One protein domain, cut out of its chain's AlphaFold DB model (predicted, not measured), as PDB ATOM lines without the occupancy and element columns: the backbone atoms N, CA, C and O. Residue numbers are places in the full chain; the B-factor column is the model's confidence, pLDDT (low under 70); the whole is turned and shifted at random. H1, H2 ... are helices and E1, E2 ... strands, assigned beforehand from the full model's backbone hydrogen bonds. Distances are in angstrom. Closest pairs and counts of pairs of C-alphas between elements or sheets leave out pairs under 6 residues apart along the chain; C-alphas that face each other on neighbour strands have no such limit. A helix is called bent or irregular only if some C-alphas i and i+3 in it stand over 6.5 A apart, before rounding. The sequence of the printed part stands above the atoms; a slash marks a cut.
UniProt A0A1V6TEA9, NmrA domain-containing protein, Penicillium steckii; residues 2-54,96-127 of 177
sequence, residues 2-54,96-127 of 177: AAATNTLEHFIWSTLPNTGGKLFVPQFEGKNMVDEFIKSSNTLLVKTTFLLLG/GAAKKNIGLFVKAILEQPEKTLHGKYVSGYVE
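What this domain is: This is residues 2 to 54 and 96 to 127 of the 177 residues of the protein "NmrA domain-containing protein" of Penicillium steckii (UniProt A0A1V6TEA9). A small, twisted wall of three parallel strands, E1, E2 and E3, has helix H3 packed lengthwise over one face, while the long helix H1 runs back along the E1 side of the sheet. The short helices H2 and H4 lie near the end where E2 and E3 begin, and the link of residues 16 to 25 loops away beyond the end of E1. The printed part has 85 residues, with four named helices and three named strands in the order E1 H1 H2 E2 H3 H4 E3; the sheet order is E1, E2, E3 and the class is mixed, helices and strands. It is compact, with a radius of gyration of the C-alphas of 13.4 A, and spans 36 by 33 by 19 A.

How they stand to each other: Strand E1, residues 11 to 15, is an edge strand. Helix H1, residues 26 to 40, only grazes the sheet, with its residues 27 to 39; its closest C-alphas to E1 are those of Lys 31 and Thr 15, 5.7 A apart. H1 and helix H2, residues 42 to 45, only just touch, and only at the corner, with 3 pairs of C-alphas within 8 A; the closest are Lys 39 and Leu 45, 5.5 A. Strand E2, residues 48 to 53, is the inner strand, parallel to E1 at 35 degrees, with N 13 and O 49 within hydrogen-bond range at 2.9 A. E1, H1, H2 and E2 form a strand-helix-strand unit, two parallel neighbour strands joined through helices, with a right-handed crossover. Helix H3, residues 98 to 111, is on the sheet at a height of 8.1 A, over E2 and along the strands, at 27 degrees on the local plane. With H3 on one face, the sheet makes two layers, a helix layer and a strand layer. H3 is apart from H1. Helix H4, residues 113 to 116, only grazes the sheet. Edge strand E3, residues 120 to 124, is parallel to E2 at 26 degrees, with N 122 and O 50 at 2.8 A. O i to N i+4 pairs are within range in 9 of 11 cases in H1 and 8 of 10 in H3; H2 and H4 are too short for such a pair.

Where its parts are: E1 begins at C-alpha 11 (22.333, 43.773, 103.359) and is 12.3 A long. H1 is 21.4 A long, H2 4.9 A, E2 15.8 A. H3, 19.7 A, is only just irregular: C-alphas 100 and 103 are 6.6 A apart. H4 is 5.0 A long, and E3, 12.9 A, ends at C-alpha 124 (35.249, 36.712, 110.100).

The domain as a whole: The C-alphas of Thr 7 and Lys 22 are farthest apart, at 38.2 A. Residues 55 to 95 are not printed, and C-alphas 54 and 96 are 8.1 A apart across the cut. Of the links that are printed whole, none is long. Residues 21 to 22 have pLDDT under 70.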
ATOM      1  N   ALA A   2      14.533  44.915 105.451       78.62
ATOM      2  CA  ALA A   2      15.406  44.579 104.313       78.62
ATOM      3  C   ALA A   2      14.709  44.390 102.945       78.62
ATOM      4  O   ALA A   2      14.703  45.314 102.140       78.62
ATOM      5  N   ALA A   3      14.072  43.240 102.700       80.00
ATOM      6  CA  ALA A   3      13.345  42.927 101.464       80.00
ATOM      7  C   ALA A   3      12.273  43.968 101.079       80.00
ATOM      8  O   ALA A   3      12.024  44.195  99.902       80.00
ATOM      9  N   ALA A   4      11.652  44.613 102.073       87.56
ATOM     10  CA  ALA A   4      10.633  45.648 101.863       87.56
ATOM     11  C   ALA A   4      11.201  47.080 101.758       87.56
ATOM     12  O   ALA A   4      10.439  48.040 101.673       87.56
ATOM     13  N   THR A   5      12.523  47.254 101.839       91.31
ATOM     14  CA  THR A   5      13.179  48.568 101.824       91.31
ATOM     15  C   THR A   5      13.759  48.829 100.438       91.31
ATOM     16  O   THR A   5      14.842  48.356 100.104       91.31
ATOM     17  N   ASN A   6      13.045  49.609  99.625       88.38
ATOM     18  CA  ASN A   6      13.413  49.846  98.222       88.38
ATOM     19  C   ASN A   6      14.773  50.546  98.054       88.38
ATOM     20  O   ASN A   6      15.474  50.286  97.080       88.38
ATOM     21  N   THR A   7      15.162  51.384  99.018       93.94
ATOM     22  CA  THR A   7      16.440  52.115  99.039       93.94
ATOM     23  C   THR A   7      17.604  51.303  99.610       93.94
ATOM     24  O   THR A   7      18.699  51.831  99.759       93.94
ATOM     25  N   LEU A   8      17.395  50.032  99.971       95.75
ATOM     26  CA  LEU A   8      18.472  49.187 100.476       95.75
ATOM     27  C   LEU A   8      19.468  48.880  99.356       95.75
ATOM     28  O   LEU A   8      19.074  48.350  98.314       95.75
ATOM     29  N   GLU A   9      20.746  49.148  99.603       95.88
ATOM     30  CA  GLU A   9      21.842  48.881  98.661       95.88
ATOM     31  C   GLU A   9      22.648  47.640  99.059       95.88
ATOM     32  O   GLU A   9      22.969  46.814  98.208       95.88
ATOM     33  N   HIS A  10      22.897  47.461 100.360       97.50
ATOM     34  CA  HIS A  10      23.695  46.362 100.897       97.50
ATOM     35  C   HIS A  10      23.064  45.820 102.180       97.50
ATOM     36  O   HIS A  10      22.833  46.550 103.143       97.50
ATOM     37  N   PHE A  11      22.784  44.523 102.198       97.62
ATOM     38  CA  PHE A  11      22.333  43.773 103.359       97.62
ATOM     39  C   PHE A  11      23.436  42.832 103.847       97.62
ATOM     40  O   PHE A  11      23.902  41.972 103.108       97.62
ATOM     41  N   ILE A  12      23.861  42.967 105.101       98.06
ATOM     42  CA  ILE A  12      24.822  42.043 105.712       98.06
ATOM     43  C   ILE A  12      24.050  41.141 106.663       98.06
ATOM     44  O   ILE A  12      23.504  41.601 107.666       98.06
ATOM     45  N   TRP A  13      24.006  39.851 106.346       97.44
ATOM     46  CA  TRP A  13      23.306  38.854 107.139       97.44
ATOM     47  C   TRP A  13      24.302  37.996 107.917       97.44
ATOM     48  O   TRP A  13      25.140  37.312 107.332       97.44
ATOM     49  N   SER A  14      24.217  38.026 109.249       96.12
ATOM     50  CA  SER A  14      25.014  37.141 110.101       96.12
ATOM     51  C   SER A  14      24.398  35.743 110.118       96.12
ATOM     52  O   SER A  14      23.318  35.546 110.687       96.12
ATOM     53  N   THR A  15      25.107  34.774 109.543       94.38
ATOM     54  CA  THR A  15      24.657  33.381 109.415       94.38
ATOM     55  C   THR A  15      25.552  32.402 110.194       94.38
ATOM     56  O   THR A  15      26.537  32.802 110.821       94.38
ATOM     57  N   LEU A  16      25.179  31.122 110.205       88.38
ATOM     58  CA  LEU A  16      25.917  29.996 110.781       88.38
ATOM     59  C   LEU A  16      26.043  28.869 109.738       88.38
ATOM     60  O   LEU A  16      25.319  28.877 108.744       88.38
ATOM     61  N   PRO A  17      26.971  27.911 109.915       82.88
ATOM     62  CA  PRO A  17      27.099  26.778 109.003       82.88
ATOM     63  C   PRO A  17      25.799  25.974 108.873       82.88
ATOM     64  O   PRO A  17      25.133  25.678 109.865       82.88
ATOM     65  N   ASN A  18      25.481  25.553 107.650       81.38
ATOM     66  CA  ASN A  18      24.384  24.627 107.397       81.38
ATOM     67  C   ASN A  18      24.894  23.183 107.535       81.38
ATOM     68  O   ASN A  18      25.883  22.804 106.906       81.38
ATOM     69  N   THR A  19      24.221  22.372 108.352       72.38
ATOM     70  CA  THR A  19      24.575  20.962 108.586       72.38
ATOM     71  C   THR A  19      24.161  20.041 107.430       72.38
ATOM     72  O   THR A  19      24.442  18.843 107.453       72.38
ATOM     73  N   GLY A  20      23.466  20.574 106.421       70.69
ATOM     74  CA  GLY A  20      22.891  19.811 105.316       70.69
ATOM     75  C   GLY A  20      21.798  18.845 105.775       70.69
ATOM     76  O   GLY A  20      21.620  17.800 105.157       70.69
ATOM     77  N   GLY A  21      21.135  19.136 106.901       67.50
ATOM     78  CA  GLY A  21      20.119  18.267 107.502       67.50
ATOM     79  C   GLY A  21      20.677  17.036 108.224       67.50
ATOM     80  O   GLY A  21      19.904  16.253 108.766       67.50
ATOM     81  N   LYS A  22      22.007  16.862 108.278       66.62
ATOM     82  CA  LYS A  22      22.649  15.740 108.988       66.62
ATOM     83  C   LYS A  22      22.498  15.835 110.500       66.62
ATOM     84  O   LYS A  22      22.616  14.831 111.195       66.62
ATOM     85  N   LEU A  23      22.274  17.046 110.997       70.06
ATOM     86  CA  LEU A  23      22.159  17.309 112.413       70.06
ATOM     87  C   LEU A  23      21.267  18.510 112.691       70.06
ATOM     88  O   LEU A  23      21.454  19.579 112.104       70.06
ATOM     89  N   PHE A  24      20.353  18.343 113.643       70.38
ATOM     90  CA  PHE A  24      19.514  19.427 114.117       70.38
ATOM     91  C   PHE A  24      20.228  20.227 115.209       70.38
ATOM     92  O   PHE A  24      20.376  19.785 116.346       70.38
ATOM     93  N   VAL A  25      20.641  21.437 114.850       74.25
ATOM     94  CA  VAL A  25      21.190  22.426 115.776       74.25
ATOM     95  C   VAL A  25      20.223  23.615 115.764       74.25
ATOM     96  O   VAL A  25      20.243  24.371 114.790       74.25
ATOM     97  N   PRO A  26      19.356  23.797 116.784       75.75
ATOM     98  CA  PRO A  26      18.272  24.787 116.750       75.75
ATOM     99  C   PRO A  26      18.727  26.197 116.339       75.75
ATOM    100  O   PRO A  26      18.079  26.877 115.544       75.75
ATOM    101  N   GLN A  27      19.887  26.617 116.847       74.38
ATOM    102  CA  GLN A  27      20.501  27.909 116.564       74.38
ATOM    103  C   GLN A  27      20.997  28.054 115.116       74.38
ATOM    104  O   GLN A  27      21.053  29.175 114.610       74.38
ATOM    105  N   PHE A  28      21.352  26.952 114.444       83.06
ATOM    106  CA  PHE A  28      21.749  26.965 113.032       83.06
ATOM    107  C   PHE A  28      20.505  26.954 112.150       83.06
ATOM    108  O   PHE A  28      20.434  27.720 111.198       83.06
ATOM    109  N   GLU A  29      19.490  26.170 112.515       83.56
ATOM    110  CA  GLU A  29      18.294  25.995 111.691       83.56
ATOM    111  C   GLU A  29      17.521  27.298 111.484       83.56
ATOM    112  O   GLU A  29      17.163  27.645 110.360       83.56
ATOM    113  N   GLY A  30      17.357  28.086 112.552       85.81
ATOM    114  CA  GLY A  30      16.738  29.409 112.454       85.81
ATOM    115  C   GLY A  30      17.432  30.321 111.438       85.81
ATOM    116  O   GLY A  30      16.766  31.058 110.714       85.81
ATOM    117  N   LYS A  31      18.766  30.254 111.348       89.94
ATOM    118  CA  LYS A  31      19.549  31.036 110.383       89.94
ATOM    119  C   LYS A  31      19.521  30.420 108.989       89.94
ATOM    120  O   LYS A  31      19.356  31.167 108.035       89.94
ATOM    121  N   ASN A  32      19.567  29.095 108.876       90.31
ATOM    122  CA  ASN A  32      19.457  28.385 107.602       90.31
ATOM    123  C   ASN A  32      18.135  28.704 106.891       90.31
ATOM    124  O   ASN A  32      18.139  28.970 105.696       90.31
ATOM    125  N   MET A  33      17.014  28.767 107.618       91.25
ATOM    126  CA  MET A  33      15.729  29.173 107.031       91.25
ATOM    127  C   MET A  33      15.773  30.591 106.446       91.25
ATOM    128  O   MET A  33      15.206  30.847 105.383       91.25
ATOM    129  N   VAL A  34      16.462  31.520 107.115       93.62
ATOM    130  CA  VAL A  34      16.638  32.887 106.607       93.62
ATOM    131  C   VAL A  34      17.602  32.909 105.420       93.62
ATOM    132  O   VAL A  34      17.347  33.633 104.460       93.62
ATOM    133  N   ASP A  35      18.662  32.098 105.438       94.50
ATOM    134  CA  ASP A  35      19.570  31.940 104.302       94.50
ATOM    135  C   ASP A  35      18.810  31.490 103.053       94.50
ATOM    136  O   ASP A  35      18.968  32.092 101.992       94.50
ATOM    137  N   GLU A  36      17.947  30.481 103.180       94.69
ATOM    138  CA  GLU A  36      17.134  29.988 102.067       94.69
ATOM    139  C   GLU A  36      16.104  31.025 101.604       94.69
ATOM    140  O   GLU A  36      15.943  31.238 100.401       94.69
ATOM    141  N   PHE A  37      15.478  31.761 102.530       95.44
ATOM    142  CA  PHE A  37      14.611  32.885 102.175       95.44
ATOM    143  C   PHE A  37      15.360  33.944 101.351       95.44
ATOM    144  O   PHE A  37      14.878  34.356 100.293       95.44
ATOM    145  N   ILE A  38      16.559  34.351 101.782       96.38
ATOM    146  CA  ILE A  38      17.388  35.324 101.060       96.38
ATOM    147  C   ILE A  38      17.761  34.789  99.675       96.38
ATOM    148  O   ILE A  38      17.598  35.503  98.685       96.38
ATOM    149  N   LYS A  39      18.230  33.540  99.588       95.62
ATOM    150  CA  LYS A  39      18.645  32.909  98.324       95.62
ATOM    151  C   LYS A  39      17.489  32.734  97.340       95.62
ATOM    152  O   LYS A  39      17.714  32.830  96.138       95.62
ATOM    153  N   SER A  40      16.265  32.530  97.829       96.50
ATOM    154  CA  SER A  40      15.067  32.414  96.984       96.50
ATOM    155  C   SER A  40      14.690  33.723  96.273       96.50
ATOM    156  O   SER A  40      13.984  33.706  95.265       96.50
ATOM    157  N   SER A  41      15.180  34.868  96.761       95.44
ATOM    158  CA  SER A  41      14.902  36.191  96.208       95.44
ATOM    159  C   SER A  41      16.142  36.759  95.527       95.44
ATOM    160  O   SER A  41      17.019  37.314  96.183       95.44
ATOM    161  N   ASN A  42      16.207  36.700  94.193       94.62
ATOM    162  CA  ASN A  42      17.355  37.241  93.456       94.62
ATOM    163  C   ASN A  42      17.595  38.735  93.757       94.62
ATOM    164  O   ASN A  42      18.734  39.167  93.886       94.62
ATOM    165  N   THR A  43      16.529  39.523  93.925       94.44
ATOM    166  CA  THR A  43      16.624  40.962  94.227       94.44
ATOM    167  C   THR A  43      17.235  41.248  95.597       94.44
ATOM    168  O   THR A  43      17.931  42.251  95.752       94.44
ATOM    169  N   LEU A  44      17.003  40.380  96.583       95.88
ATOM    170  CA  LEU A  44      17.623  40.478  97.901       95.88
ATOM    171  C   LEU A  44      19.030  39.869  97.897       95.88
ATOM    172  O   LEU A  44      19.959  40.467  98.438       95.88
ATOM    173  N   LEU A  45      19.208  38.720  97.244       97.25
ATOM    174  CA  LEU A  45      20.473  37.994  97.167       97.25
ATOM    175  C   LEU A  45      21.587  38.839  96.543       97.25
ATOM    176  O   LEU A  45      22.690  38.881  97.085       97.25
ATOM    177  N   VAL A  46      21.304  39.566  95.453       97.25
ATOM    178  CA  VAL A  46      22.309  40.432  94.809       97.25
ATOM    179  C   VAL A  46      22.830  41.530  95.738       97.25
ATOM    180  O   VAL A  46      23.991  41.913  95.637       97.25
ATOM    181  N   LYS A  47      22.001  41.971  96.688       97.62
ATOM    182  CA  LYS A  47      22.333  42.982  97.699       97.62
ATOM    183  C   LYS A  47      22.937  42.381  98.967       97.62
ATOM    184  O   LYS A  47      23.288  43.131  99.870       97.62
ATOM    185  N   THR A  48      23.017  41.056  99.081       98.38
ATOM    186  CA  THR A  48      23.358  40.399 100.344       98.38
ATOM    187  C   THR A  48      24.808  39.927 100.396       98.38
ATOM    188  O   THR A  48      25.324  39.359  99.434       98.38
ATOM    189  N   THR A  49      25.431  40.095 101.561       98.62
ATOM    190  CA  THR A  49      26.636  39.378 101.994       98.62
ATOM    191  C   THR A  49      26.290  38.491 103.187       98.62
ATOM    192  O   THR A  49      25.699  38.965 104.160       98.62
ATOM    193  N   PHE A  50      26.702  37.225 103.147       98.12
ATOM    194  CA  PHE A  50      26.608  36.297 104.273       98.12
ATOM    195  C   PHE A  50      27.874  36.395 105.127       98.12
ATOM    196  O   PHE A  50      28.974  36.133 104.647       98.12
ATOM    197  N   LEU A  51      27.737  36.767 106.395       97.75
ATOM    198  CA  LEU A  51      28.845  36.905 107.340       97.75
ATOM    199  C   LEU A  51      28.839  35.739 108.335       97.75
ATOM    200  O   LEU A  51      27.931  35.639 109.164       97.75
ATOM    201  N   LEU A  52      29.867  34.886 108.278       95.00
ATOM    202  CA  LEU A  52      30.105  33.822 109.258       95.00
ATOM    203  C   LEU A  52      31.175  34.278 110.232       95.00
ATOM    204  O   LEU A  52      32.322  34.484 109.845       95.00
ATOM    205  N   LEU A  53      30.813  34.406 111.500       94.38
ATOM    206  CA  LEU A  53      31.745  34.815 112.538       94.38
ATOM    207  C   LEU A  53      32.312  33.590 113.262       94.38
ATOM    208  O   LEU A  53      31.593  32.629 113.536       94.38
ATOM    209  N   GLY A  54      33.611  33.633 113.556       91.31
ATOM    210  CA  GLY A  54      34.289  32.633 114.377       91.31
ATOM    211  C   GLY A  54      33.882  32.693 115.852       91.31
ATOM    212  O   GLY A  54      33.052  33.496 116.264       91.31
ATOM    213  N   GLY A  96      38.085  36.388 118.468       91.94
ATOM    214  CA  GLY A  96      38.553  37.158 119.619       91.94
ATOM    215  C   GLY A  96      37.418  37.986 120.228       91.94
ATOM    216  O   GLY A  96      36.294  37.501 120.339       91.94
ATOM    217  N   ALA A  97      37.706  39.229 120.623       92.56
ATOM    218  CA  ALA A  97      36.723  40.125 121.233       92.56
ATOM    219  C   ALA A  97      35.680  40.609 120.208       92.56
ATOM    220  O   ALA A  97      35.970  41.465 119.360       92.56
ATOM    221  N   ALA A  98      34.451  40.107 120.319       93.38
ATOM    222  CA  ALA A  98      33.351  40.412 119.409       93.38
ATOM    223  C   ALA A  98      33.062  41.919 119.336       93.38
ATOM    224  O   ALA A  98      32.932  42.476 118.243       93.38
ATOM    225  N   LYS A  99      33.064  42.607 120.490       92.81
ATOM    226  CA  LYS A  99      32.820  44.063 120.571       92.81
ATOM    227  C   LYS A  99      33.832  44.908 119.790       92.81
ATOM    228  O   LYS A  99      33.522  46.042 119.441       92.81
ATOM    229  N   LYS A 100      35.033  44.381 119.533       94.81
ATOM    230  CA  LYS A 100      36.082  45.079 118.775       94.81
ATOM    231  C   LYS A 100      36.069  44.695 117.299       94.81
ATOM    232  O   LYS A 100      36.203  45.563 116.446       94.81
ATOM    233  N   ASN A 101      35.900  43.406 117.001       96.69
ATOM    234  CA  ASN A 101      36.210  42.881 115.675       96.69
ATOM    235  C   ASN A 101      35.008  42.820 114.724       96.69
ATOM    236  O   ASN A 101      35.204  43.004 113.525       96.69
ATOM    237  N   ILE A 102      33.769  42.641 115.210       96.88
ATOM    238  CA  ILE A 102      32.588  42.549 114.323       96.88
ATOM    239  C   ILE A 102      32.450  43.808 113.460       96.88
ATOM    240  O   ILE A 102      32.295  43.709 112.244       96.88
ATOM    241  N   GLY A 103      32.560  44.990 114.074       97.19
ATOM    242  CA  GLY A 103      32.457  46.264 113.360       97.19
ATOM    243  C   GLY A 103      33.530  46.437 112.282       97.19
ATOM    244  O   GLY A 103      33.245  47.005 111.232       97.19
ATOM    245  N   LEU A 104      34.735  45.894 112.495       97.94
ATOM    246  CA  LEU A 104      35.818  45.936 111.509       97.94
ATOM    247  C   LEU A 104      35.503  45.067 110.287       97.94
ATOM    248  O   LEU A 104      35.695  45.520 109.161       97.94
ATOM    249  N   PHE A 105      34.964  43.860 110.490       98.12
ATOM    250  CA  PHE A 105      34.518  43.009 109.381       98.12
ATOM    251  C   PHE A 105      33.351  43.640 108.620       98.12
ATOM    252  O   PHE A 105      33.378  43.677 107.395       98.12
ATOM    253  N   VAL A 106      32.359  44.187 109.330       98.12
ATOM    254  CA  VAL A 106      31.224  44.890 108.710       98.12
ATOM    255  C   VAL A 106      31.706  46.079 107.878       98.12
ATOM    256  O   VAL A 106      31.313  46.211 106.724       98.12
ATOM    257  N   LYS A 107      32.608  46.905 108.422       98.31
ATOM    258  CA  LYS A 107      33.215  48.028 107.699       98.31
ATOM    259  C   LYS A 107      33.943  47.560 106.438       98.31
ATOM    260  O   LYS A 107      33.683  48.090 105.367       98.31
ATOM    261  N   ALA A 108      34.786  46.533 106.542       98.12
ATOM    262  CA  ALA A 108      35.536  46.005 105.404       98.12
ATOM    263  C   ALA A 108      34.636  45.417 104.302       98.12
ATOM    264  O   ALA A 108      34.991  45.504 103.129       98.12
ATOM    265  N   ILE A 109      33.489  44.832 104.674       98.56
ATOM    266  CA  ILE A 109      32.464  44.355 103.735       98.56
ATOM    267  C   ILE A 109      31.835  45.530 102.982       98.56
ATOM    268  O   ILE A 109      31.723  45.484 101.762       98.56
ATOM    269  N   LEU A 110      31.450  46.589 103.698       98.31
ATOM    270  CA  LEU A 110      30.845  47.781 103.094       98.31
ATOM    271  C   LEU A 110      31.831  48.560 102.210       98.31
ATOM    272  O   LEU A 110      31.419  49.179 101.238       98.31
ATOM    273  N   GLU A 111      33.124  48.534 102.541       98.44
ATOM    274  CA  GLU A 111      34.184  49.203 101.773       98.44
ATOM    275  C   GLU A 111      34.595  48.442 100.502       98.44
ATOM    276  O   GLU A 111      35.273  49.019  99.654       98.44
ATOM    277  N   GLN A 112      34.219  47.163 100.364       97.88
ATOM    278  CA  GLN A 112      34.592  46.303  99.228       97.88
ATOM    279  C   GLN A 112      33.386  45.528  98.660       97.88
ATOM    280  O   GLN A 112      33.439  44.294  98.535       97.88
ATOM    281  N   PRO A 113      32.280  46.214  98.311       97.25
ATOM    282  CA  PRO A 113      31.053  45.569  97.852       97.25
ATOM    283  C   PRO A 113      31.273  44.707  96.603       97.25
ATOM    284  O   PRO A 113      30.633  43.669  96.451       97.25
ATOM    285  N   GLU A 114      32.232  45.060  95.746       97.50
ATOM    286  CA  GLU A 114      32.604  44.304  94.548       97.50
ATOM    287  C   GLU A 114      33.151  42.900  94.852       97.50
ATOM    288  O   GLU A 114      33.094  42.012  94.001       97.50
ATOM    289  N   LYS A 115      33.658  42.678  96.071       97.44
ATOM    290  CA  LYS A 115      34.159  41.374  96.532       97.44
ATOM    291  C   LYS A 115      33.140  40.610  97.370       97.44
ATOM    292  O   LYS A 115      33.277  39.394  97.519       97.44
ATOM    293  N   THR A 116      32.154  41.299  97.945       98.00
ATOM    294  CA  THR A 116      31.313  40.740  99.012       98.00
ATOM    295  C   THR A 116      29.823  40.668  98.686       98.00
ATOM    296  O   THR A 116      29.114  39.902  99.337       98.00
ATOM    297  N   LEU A 117      29.317  41.440  97.721       97.50
ATOM    298  CA  LEU A 117      27.917  41.379  97.281       97.50
ATOM    299  C   LEU A 117      27.627  40.126  96.447       97.50
ATOM    300  O   LEU A 117      28.497  39.288  96.225       97.50
ATOM    301  N   HIS A 118      26.387  39.997  95.972       97.19
ATOM    302  CA  HIS A 118      25.924  38.860  95.174       97.19
ATOM    303  C   HIS A 118      25.937  37.528  95.926       97.19
ATOM    304  O   HIS A 118      26.300  36.487  95.378       97.19
ATOM    305  N   GLY A 119      25.538  37.565  97.199       96.88
ATOM    306  CA  GLY A 119      25.390  36.374  98.027       96.88
ATOM    307  C   GLY A 119      26.717  35.722  98.405       96.88
ATOM    308  O   GLY A 119      26.745  34.527  98.696       96.88
ATOM    309  N   LYS A 120      27.831  36.465  98.379       97.69
ATOM    310  CA  LYS A 120      29.131  35.929  98.796       97.69
ATOM    311  C   LYS A 120      29.181  35.734 100.305       97.69
ATOM    312  O   LYS A 120      28.515  36.424 101.078       97.69
ATOM    313  N   TYR A 121      30.020  34.785 100.695       96.88
ATOM    314  CA  TYR A 121      30.280  34.421 102.075       96.88
ATOM    315  C   TYR A 121      31.600  35.048 102.531       96.88
ATOM    316  O   TYR A 121      32.628  34.884 101.875       96.88
ATOM    317  N   VAL A 122      31.569  35.752 103.659       97.38
ATOM    318  CA  VAL A 122      32.741  36.334 104.318       97.38
ATOM    319  C   VAL A 122      32.914  35.667 105.675       97.38
ATOM    320  O   VAL A 122      32.032  35.735 106.529       97.38
ATOM    321  N   SER A 123      34.066  35.028 105.874       95.25
ATOM    322  CA  SER A 123      34.434  34.404 107.147       95.25
ATOM    323  C   SER A 123      35.217  35.392 108.010       95.25
ATOM    324  O   SER A 123      36.340  35.759 107.670       95.25
ATOM    325  N   GLY A 124      34.639  35.807 109.134       95.25
ATOM    326  CA  GLY A 124      35.249  36.712 110.100       95.25
ATOM    327  C   GLY A 124      35.934  35.963 111.239       95.25
ATOM    328  O   GLY A 124      35.278  35.517 112.179       95.25
ATOM    329  N   TYR A 125      37.256  35.839 111.172       95.50
ATOM    330  CA  TYR A 125      38.105  35.347 112.258       95.50
ATOM    331  C   TYR A 125      39.483  36.011 112.172       95.50
ATOM    332  O   TYR A 125      39.918  36.405 111.092       95.50
ATOM    333  N   VAL A 126      40.161  36.154 113.310       94.94
ATOM    334  CA  VAL A 126      41.491  36.784 113.402       94.94
ATOM    335  C   VAL A 126      42.608  35.758 113.564       94.94
ATOM    336  O   VAL A 126      43.756  36.031 113.230       94.94
ATOM    337  N   GLU A 127      42.279  34.563 114.048       92.19
ATOM    338  CA  GLU A 127      43.224  33.462 114.203       92.19
ATOM    339  C   GLU A 127      42.510  32.108 114.162       92.19
ATOM    340  O   GLU A 127      41.290  32.026 114.313       92.19
TER     341      GLU A 127